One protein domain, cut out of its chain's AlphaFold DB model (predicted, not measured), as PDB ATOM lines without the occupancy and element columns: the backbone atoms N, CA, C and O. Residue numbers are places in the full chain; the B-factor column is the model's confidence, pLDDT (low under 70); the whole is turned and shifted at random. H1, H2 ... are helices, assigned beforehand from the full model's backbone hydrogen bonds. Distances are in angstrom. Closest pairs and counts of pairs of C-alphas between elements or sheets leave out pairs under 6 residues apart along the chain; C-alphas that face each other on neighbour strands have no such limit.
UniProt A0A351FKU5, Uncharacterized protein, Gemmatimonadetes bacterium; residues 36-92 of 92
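What this domain is: This is residues 36 to 92 of the 92 residues of an uncharacterized protein of Gemmatimonadetes bacterium (UniProt A0A351FKU5). Two long helices, H1 and H2, lie side by side as a helical hairpin, and at the far end of H2 the chain folds back once more into a short helix, H3. H2 reaches past the beginning of H1, and H3 packs on that last part of H2, so that the model is a rod with H2 along its length. The printed part has 57 residues with three named helices, in the order H1, H2, H3, and no named strand; its class is all helix. It is only just loose, close to compact, with a radius of gyration of the C-alphas of 12.6 A, and spans 41 by 18 by 12 A.

Where its parts are: H1 holds residues 36 to 51, 22.6 A long, and begins at C-alpha 36 at (-18.312, -1.261, -9.439). H2, residues 56 to 77, is the longest helix at 32.8 A, and begins at C-alpha 56 at (-34.677, -12.507, -29.167). H3, residues 82 to 90, measures 12.6 A and ends at C-alpha 90 at (-12.398, -8.206, -13.170).

How they stand to each other: H1 and H2 touch and form a hairpin, opposite ways at a shallow tilt of 16 degrees; their closest C-alphas, of Ala 42 and Ala 65, are 4.1 A apart. H2 touches H3 with residues 72 to 77 alone, closest at the C-alphas of Ala 76 and Ala 85, 5.2 A. These two also form a hairpin, opposite ways at a shallow tilt of 27 degrees. H1 and H3 only just touch, only at their ends, with 3 pairs of C-alphas within 8 A; the closest are those of Asp 36 and Ile 89, 6.2 A. Each O i to N i+4 pair is within hydrogen-bond range in H1, against 17 of 18 in H2 and 4 of 5 in H3.

The domain as a whole: The C-alphas farthest apart, of Gly 54 and Glu 80, are 41.8 A apart. The printed part has no cut, and both links are tight, of 4 residues each. The mean pLDDT of the printed part is 91.2; Leu 92, the chain's last residue, is the one printed residue under 70.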
ATOM      1  N   ASP A  36     -17.768  -0.063 -10.092       89.62
ATOM      2  CA  ASP A  36     -18.312  -1.261  -9.439       89.62
ATOM      3  C   ASP A  36     -19.834  -1.405  -9.622       89.62
ATOM      4  O   ASP A  36     -20.347  -2.510  -9.773       89.62
ATOM      5  N   ARG A  37     -20.566  -0.283  -9.636       89.06
ATOM      6  CA  ARG A  37     -22.026  -0.269  -9.822       89.06
ATOM      7  C   ARG A  37     -22.406  -0.598 -11.261       89.06
ATOM      8  O   ARG A  37     -23.338  -1.366 -11.473       89.06
ATOM      9  N   LEU A  38     -21.661  -0.062 -12.225       91.25
ATOM     10  CA  LEU A  38     -21.834  -0.362 -13.645       91.25
ATOM     11  C   LEU A  38     -21.487  -1.830 -13.941       91.25
ATOM     12  O   LEU A  38     -22.230  -2.509 -14.646       91.25
ATOM     13  N   ARG A  39     -20.433  -2.374 -13.318       93.06
ATOM     14  CA  ARG A  39     -20.129  -3.816 -13.353       93.06
ATOM     15  C   ARG A  39     -21.286  -4.648 -12.790       93.06
ATOM     16  O   ARG A  39     -21.671  -5.651 -13.388       93.06
ATOM     17  N   ASP A  40     -21.860  -4.250 -11.655       91.38
ATOM     18  CA  ASP A  40     -23.007  -4.958 -11.076       91.38
ATOM     19  C   ASP A  40     -24.236  -4.915 -12.005       91.38
ATOM     20  O   ASP A  40     -24.929  -5.925 -12.142       91.38
ATOM     21  N   ALA A  41     -24.473  -3.793 -12.695       91.19
ATOM     22  CA  ALA A  41     -25.513  -3.667 -13.720       91.19
ATOM     23  C   ALA A  41     -25.274  -4.613 -14.909       91.19
ATOM     24  O   ALA A  41     -26.203  -5.277 -15.385       91.19
ATOM     25  N   ALA A  42     -24.015  -4.735 -15.345       93.75
ATOM     26  CA  ALA A  42     -23.617  -5.679 -16.384       93.75
ATOM     27  C   ALA A  42     -23.932  -7.123 -15.971       93.75
ATOM     28  O   ALA A  42     -24.521  -7.876 -16.748       93.75
ATOM     29  N   ARG A  43     -23.615  -7.492 -14.722       94.06
ATOM     30  CA  ARG A  43     -23.919  -8.821 -14.178       94.06
ATOM     31  C   ARG A  43     -25.422  -9.102 -14.168       94.06
ATOM     32  O   ARG A  43     -25.831 -10.143 -14.670       94.06
ATOM     33  N   VAL A  44     -26.243  -8.177 -13.665       93.00
ATOM     34  CA  VAL A  44     -27.712  -8.337 -13.638       93.00
ATOM     35  C   VAL A  44     -28.284  -8.512 -15.051       93.00
ATOM     36  O   VAL A  44     -29.137  -9.373 -15.285       93.00
ATOM     37  N   SER A  45     -27.783  -7.737 -16.015       93.50
ATOM     38  CA  SER A  45     -28.194  -7.841 -17.422       93.50
ATOM     39  C   SER A  45     -27.808  -9.197 -18.026       93.50
ATOM     40  O   SER A  45     -28.619  -9.828 -18.706       93.50
ATOM     41  N   LEU A  46     -26.607  -9.698 -17.720       95.19
ATOM     42  CA  LEU A  46     -26.128 -11.002 -18.183       95.19
ATOM     43  C   LEU A  46     -26.909 -12.171 -17.561       95.19
ATOM     44  O   LEU A  46     -27.250 -13.130 -18.257       95.19
ATOM     45  N   GLU A  47     -27.222 -12.093 -16.267       95.00
ATOM     46  CA  GLU A  47     -28.074 -13.067 -15.575       95.00
ATOM     47  C   GLU A  47     -29.476 -13.102 -16.198       95.00
ATOM     48  O   GLU A  47     -30.001 -14.178 -16.493       95.00
ATOM     49  N   THR A  48     -30.044 -11.930 -16.498       93.06
ATOM     50  CA  THR A  48     -31.345 -11.800 -17.174       93.06
ATOM     51  C   THR A  48     -31.315 -12.408 -18.577       93.06
ATOM     52  O   THR A  48     -32.196 -13.200 -18.924       93.06
ATOM     53  N   ALA A  49     -30.280 -12.104 -19.368       94.50
ATOM     54  CA  ALA A  49     -30.085 -12.684 -20.696       94.50
ATOM     55  C   ALA A  49     -29.988 -14.217 -20.631       94.50
ATOM     56  O   ALA A  49     -30.618 -14.925 -21.420       94.50
ATOM     57  N   SER A  50     -29.244 -14.735 -19.651       94.81
ATOM     58  CA  SER A  50     -29.043 -16.172 -19.446       94.81
ATOM     59  C   SER A  50     -30.344 -16.880 -19.062       94.81
ATOM     60  O   SER A  50     -30.675 -17.925 -19.626       94.81
ATOM     61  N   ALA A  51     -31.131 -16.286 -18.160       93.88
ATOM     62  CA  ALA A  51     -32.422 -16.823 -17.728       93.88
ATOM     63  C   ALA A  51     -33.462 -16.879 -18.863       93.88
ATOM     64  O   ALA A  51     -34.370 -17.709 -18.833       93.88
ATOM     65  N   ARG A  52     -33.325 -16.019 -19.878       90.25
ATOM     66  CA  ARG A  52     -34.232 -15.915 -21.033       90.25
ATOM     67  C   ARG A  52     -33.669 -16.548 -22.310       90.25
ATOM     68  O   ARG A  52     -34.122 -16.216 -23.408       90.25
ATOM     69  N   SER A  53     -32.677 -17.433 -22.184       77.31
ATOM     70  CA  SER A  53     -32.001 -18.046 -23.332       77.31
ATOM     71  C   SER A  53     -32.995 -18.637 -24.351       77.31
ATOM     72  O   SER A  53     -33.912 -19.379 -24.002       77.31
ATOM     73  N   GLY A  54     -32.842 -18.253 -25.624       80.94
ATOM     74  CA  GLY A  54     -33.731 -18.654 -26.727       80.94
ATOM     75  C   GLY A  54     -34.755 -17.597 -27.171       80.94
ATOM     76  O   GLY A  54     -35.308 -17.726 -28.262       80.94
ATOM     77  N   ASP A  55     -34.969 -16.531 -26.393       89.50
ATOM     78  CA  ASP A  55     -35.755 -15.359 -26.805       89.50
ATOM     79  C   ASP A  55     -34.853 -14.317 -27.494       89.50
ATOM     80  O   ASP A  55     -33.737 -14.037 -27.050       89.50
ATOM     81  N   ARG A  56     -35.350 -13.664 -28.552       87.50
ATOM     82  CA  ARG A  56     -34.677 -12.507 -29.167       87.50
ATOM     83  C   ARG A  56     -34.475 -11.373 -28.158       87.50
ATOM     84  O   ARG A  56     -33.526 -10.608 -28.301       87.50
ATOM     85  N   ALA A  57     -35.333 -11.264 -27.141       87.19
ATOM     86  CA  ALA A  57     -35.159 -10.299 -26.061       87.19
ATOM     87  C   ALA A  57     -33.828 -10.482 -25.309       87.19
ATOM     88  O   ALA A  57     -33.174  -9.483 -25.015       87.19
ATOM     89  N   ALA A  58     -33.380 -11.729 -25.115       90.88
ATOM     90  CA  ALA A  58     -32.123 -12.034 -24.435       90.88
ATOM     91  C   ALA A  58     -30.900 -11.463 -25.170       90.88
ATOM     92  O   ALA A  58     -29.916 -11.095 -24.539       90.88
ATOM     93  N   ALA A  59     -30.967 -11.322 -26.501       91.56
ATOM     94  CA  ALA A  59     -29.899 -10.681 -27.264       91.56
ATOM     95  C   ALA A  59     -29.749  -9.195 -26.903       91.56
ATOM     96  O   ALA A  59     -28.637  -8.676 -26.888       91.56
ATOM     97  N   PHE A  60     -30.848  -8.504 -26.592       90.50
ATOM     98  CA  PHE A  60     -30.763  -7.114 -26.155       90.50
ATOM     99  C   PHE A  60     -30.265  -6.981 -24.716       90.50
ATOM    100  O   PHE A  60     -29.549  -6.028 -24.429       90.50
ATOM    101  N   ASP A  61     -30.618  -7.919 -23.840       92.56
ATOM    102  CA  ASP A  61     -30.107  -7.956 -22.465       92.56
ATOM    103  C   ASP A  61     -28.594  -8.252 -22.458       92.56
ATOM    104  O   ASP A  61     -27.840  -7.646 -21.702       92.56
ATOM    105  N   LEU A  62     -28.118  -9.093 -23.386       94.06
ATOM    106  CA  LEU A  62     -26.687  -9.319 -23.606       94.06
ATOM    107  C   LEU A  62     -25.967  -8.059 -24.111       94.06
ATOM    108  O   LEU A  62     -24.901  -7.725 -23.606       94.06
ATOM    109  N   LEU A  63     -26.550  -7.335 -25.076       93.00
ATOM    110  CA  LEU A  63     -25.994  -6.058 -25.548       93.00
ATOM    111  C   LEU A  63     -25.970  -4.994 -24.443       93.00
ATOM    112  O   LEU A  63     -25.077  -4.152 -24.419       93.00
ATOM    113  N   LEU A  64     -26.941  -5.022 -23.527       93.25
ATOM    114  CA  LEU A  64     -26.953  -4.137 -22.368       93.25
ATOM    115  C   LEU A  64     -25.823  -4.489 -21.392       93.25
ATOM    116  O   LEU A  64     -25.123  -3.593 -20.933       93.25
ATOM    117  N   ALA A  65     -25.603  -5.781 -21.133       94.44
ATOM    118  CA  ALA A  65     -24.496  -6.249 -20.301       94.44
ATOM    119  C   ALA A  65     -23.127  -5.829 -20.866       94.44
ATOM    120  O   ALA A  65     -22.284  -5.322 -20.126       94.44
ATOM    121  N   ASP A  66     -22.933  -5.997 -22.175       95.38
ATOM    122  CA  ASP A  66     -21.723  -5.593 -22.901       95.38
ATOM    123  C   ASP A  66     -21.470  -4.075 -22.822       95.38
ATOM    124  O   ASP A  66     -20.361  -3.621 -22.524       95.38
ATOM    125  N   ALA A  67     -22.523  -3.273 -22.994       93.75
ATOM    126  CA  ALA A  67     -22.430  -1.827 -22.838       93.75
ATOM    127  C   ALA A  67     -22.056  -1.438 -21.401       93.75
ATOM    128  O   ALA A  67     -21.163  -0.618 -21.191       93.75
ATOM    129  N   TRP A  68     -22.693  -2.051 -20.399       93.44
ATOM    130  CA  TRP A  68     -22.422  -1.729 -19.002       93.44
ATOM    131  C   TRP A  68     -21.002  -2.063 -18.569       93.44
ATOM    132  O   TRP A  68     -20.381  -1.254 -17.880       93.44
ATOM    133  N   ILE A  69     -20.464  -3.209 -18.993       94.88
ATOM    134  CA  ILE A  69     -19.083  -3.556 -18.654       94.88
ATOM    135  C   ILE A  69     -18.084  -2.641 -19.371       94.88
ATOM    136  O   ILE A  69     -17.097  -2.232 -18.765       94.88
ATOM    137  N   THR A  70     -18.379  -2.238 -20.611       93.44
ATOM    138  CA  THR A  70     -17.569  -1.255 -21.344       93.44
ATOM    139  C   THR A  70     -17.507   0.063 -20.579       93.44
ATOM    140  O   THR A  70     -16.418   0.557 -20.286       93.44
ATOM    141  N   TYR A  71     -18.654   0.595 -20.156       91.44
ATOM    142  CA  TYR A  71     -18.654   1.862 -19.437       91.44
ATOM    143  C   TYR A  71     -18.143   1.764 -17.998       91.44
ATOM    144  O   TYR A  71     -17.642   2.750 -17.461       91.44
ATOM    145  N   ALA A  72     -18.223   0.592 -17.362       92.50
ATOM    146  CA  ALA A  72     -17.547   0.354 -16.092       92.50
ATOM    147  C   ALA A  72     -16.032   0.556 -16.245       92.50
ATOM    148  O   ALA A  72     -15.423   1.246 -15.424       92.50
ATOM    149  N   CYS A  73     -15.446   0.006 -17.314       93.69
ATOM    150  CA  CYS A  73     -14.034   0.179 -17.640       93.69
ATOM    151  C   CYS A  73     -13.700   1.641 -17.966       93.69
ATOM    152  O   CYS A  73     -12.730   2.166 -17.428       93.69
ATOM    153  N   GLU A  74     -14.510   2.331 -18.772       91.69
ATOM    154  CA  GLU A  74     -14.302   3.759 -19.067       91.69
ATOM    155  C   GLU A  74     -14.340   4.613 -17.789       91.69
ATOM    156  O   GLU A  74     -13.423   5.388 -17.527       91.69
ATOM    157  N   ALA A  75     -15.328   4.392 -16.918       89.81
ATOM    158  CA  ALA A  75     -15.426   5.084 -15.634       89.81
ATOM    159  C   ALA A  75     -14.275   4.740 -14.666       89.81
ATOM    160  O   ALA A  75     -14.012   5.499 -13.727       89.81
ATOM    161  N   ALA A  76     -13.623   3.582 -14.828       93.19
ATOM    162  CA  ALA A  76     -12.432   3.206 -14.065       93.19
ATOM    163  C   ALA A  76     -11.190   3.947 -14.568       93.19
ATOM    164  O   ALA A  76     -10.391   4.398 -13.749       93.19
ATOM    165  N   MET A  77     -11.074   4.148 -15.882       92.31
ATOM    166  CA  MET A  77      -9.979   4.909 -16.494       92.31
ATOM    167  C   MET A  77      -9.933   6.374 -16.044       92.31
ATOM    168  O   MET A  77      -8.868   6.985 -16.053       92.31
ATOM    169  N   GLU A  78     -11.063   6.934 -15.611       89.12
ATOM    170  CA  GLU A  78     -11.157   8.298 -15.072       89.12
ATOM    171  C   GLU A  78     -10.804   8.407 -13.572       89.12
ATOM    172  O   GLU A  78     -10.905   9.485 -12.981       89.12
ATOM    173  N   ARG A  79     -10.425   7.304 -12.910       89.31
ATOM    174  CA  ARG A  79     -10.048   7.302 -11.487       89.31
ATOM    175  C   ARG A  79      -8.583   7.673 -11.281       89.31
ATOM    176  O   ARG A  79      -7.768   7.622 -12.190       89.31
ATOM    177  N   GLU A  80      -8.260   8.034 -10.039       93.62
ATOM    178  CA  GLU A  80      -6.895   8.379  -9.621       93.62
ATOM    179  C   GLU A  80      -5.915   7.207  -9.791       93.62
ATOM    180  O   GLU A  80      -4.762   7.421 -10.152       93.62
ATOM    181  N   ASP A  81      -6.398   5.979  -9.586       95.38
ATOM    182  CA  ASP A  81      -5.662   4.734  -9.818       95.38
ATOM    183  C   ASP A  81      -6.484   3.823 -10.752       95.38
ATOM    184  O   ASP A  81      -7.338   3.057 -10.278       95.38
ATOM    185  N   PRO A  82      -6.308   3.962 -12.082       94.75
ATOM    186  CA  PRO A  82      -7.034   3.175 -13.075       94.75
ATOM    187  C   PRO A  82      -6.791   1.672 -12.960       94.75
ATOM    188  O   PRO A  82      -7.743   0.902 -13.071       94.75
ATOM    189  N   ASP A  83      -5.554   1.252 -12.690       95.81
ATOM    190  CA  ASP A  83      -5.192  -0.166 -12.605       95.81
ATOM    191  C   ASP A  83      -5.922  -0.827 -11.430       95.81
ATOM    192  O   ASP A  83      -6.620  -1.827 -11.606       95.81
ATOM    193  N   ALA A  84      -5.888  -0.205 -10.246       95.00
ATOM    194  CA  ALA A  84      -6.613  -0.721  -9.086       95.00
ATOM    195  C   ALA A  84      -8.142  -0.667  -9.252       95.00
ATOM    196  O   ALA A  84      -8.861  -1.432  -8.601       95.00
ATOM    197  N   ALA A  85      -8.668   0.260 -10.057       93.62
ATOM    198  CA  ALA A  85     -10.095   0.335 -10.361       93.62
ATOM    199  C   ALA A  85     -10.525  -0.758 -11.354       93.62
ATOM    200  O   ALA A  85     -11.553  -1.398 -11.135       93.62
ATOM    201  N   LEU A  86      -9.733  -1.014 -12.399       94.56
ATOM    202  CA  LEU A  86      -9.959  -2.098 -13.357       94.56
ATOM    203  C   LEU A  86      -9.839  -3.473 -12.693       94.56
ATOM    204  O   LEU A  86     -10.687  -4.334 -12.929       94.56
ATOM    205  N   ASP A  87      -8.868  -3.660 -11.798       94.31
ATOM    206  CA  ASP A  87      -8.711  -4.903 -11.036       94.31
ATOM    207  C   ASP A  87      -9.982  -5.255 -10.249       94.31
ATOM    208  O   ASP A  87     -10.387  -6.417 -10.210       94.31
ATOM    209  N   ARG A  88     -10.683  -4.265  -9.679       91.31
ATOM    210  CA  ARG A  88     -11.970  -4.483  -8.985       91.31
ATOM    211  C   ARG A  88     -13.112  -4.855  -9.924       91.31
ATOM    212  O   ARG A  88     -14.076  -5.484  -9.483       91.31
ATOM    213  N   ILE A  89     -13.029  -4.478 -11.198       91.81
ATOM    214  CA  ILE A  89     -14.031  -4.862 -12.194       91.81
ATOM    215  C   ILE A  89     -13.905  -6.349 -12.526       91.81
ATOM    216  O   ILE A  89     -14.920  -7.038 -12.608       91.81
ATOM    217  N   VAL A  90     -12.674  -6.834 -12.709       87.00
ATOM    218  CA  VAL A  90     -12.398  -8.206 -13.170       87.00
ATOM    219  C   VAL A  90     -12.262  -9.228 -12.039       87.00
ATOM    220  O   VAL A  90     -12.394 -10.427 -12.284       87.00
ATOM    221  N   SER A  91     -12.002  -8.777 -10.811       80.88
ATOM    222  CA  SER A  91     -11.905  -9.650  -9.640       80.88
ATOM    223  C   SER A  91     -13.300 -10.057  -9.150       80.88
ATOM    224  O   SER A  91     -14.126  -9.196  -8.840       80.88
ATOM    225  N   LEU A  92     -13.543 -11.371  -9.103       57.69
ATOM    226  CA  LEU A  92     -14.779 -12.009  -8.623       57.69
ATOM    227  C   LEU A  92     -14.878 -12.033  -7.094       57.69
ATOM    228  O   LEU A  92     -13.865 -12.388  -6.447       57.69
TER     229      LEU A  92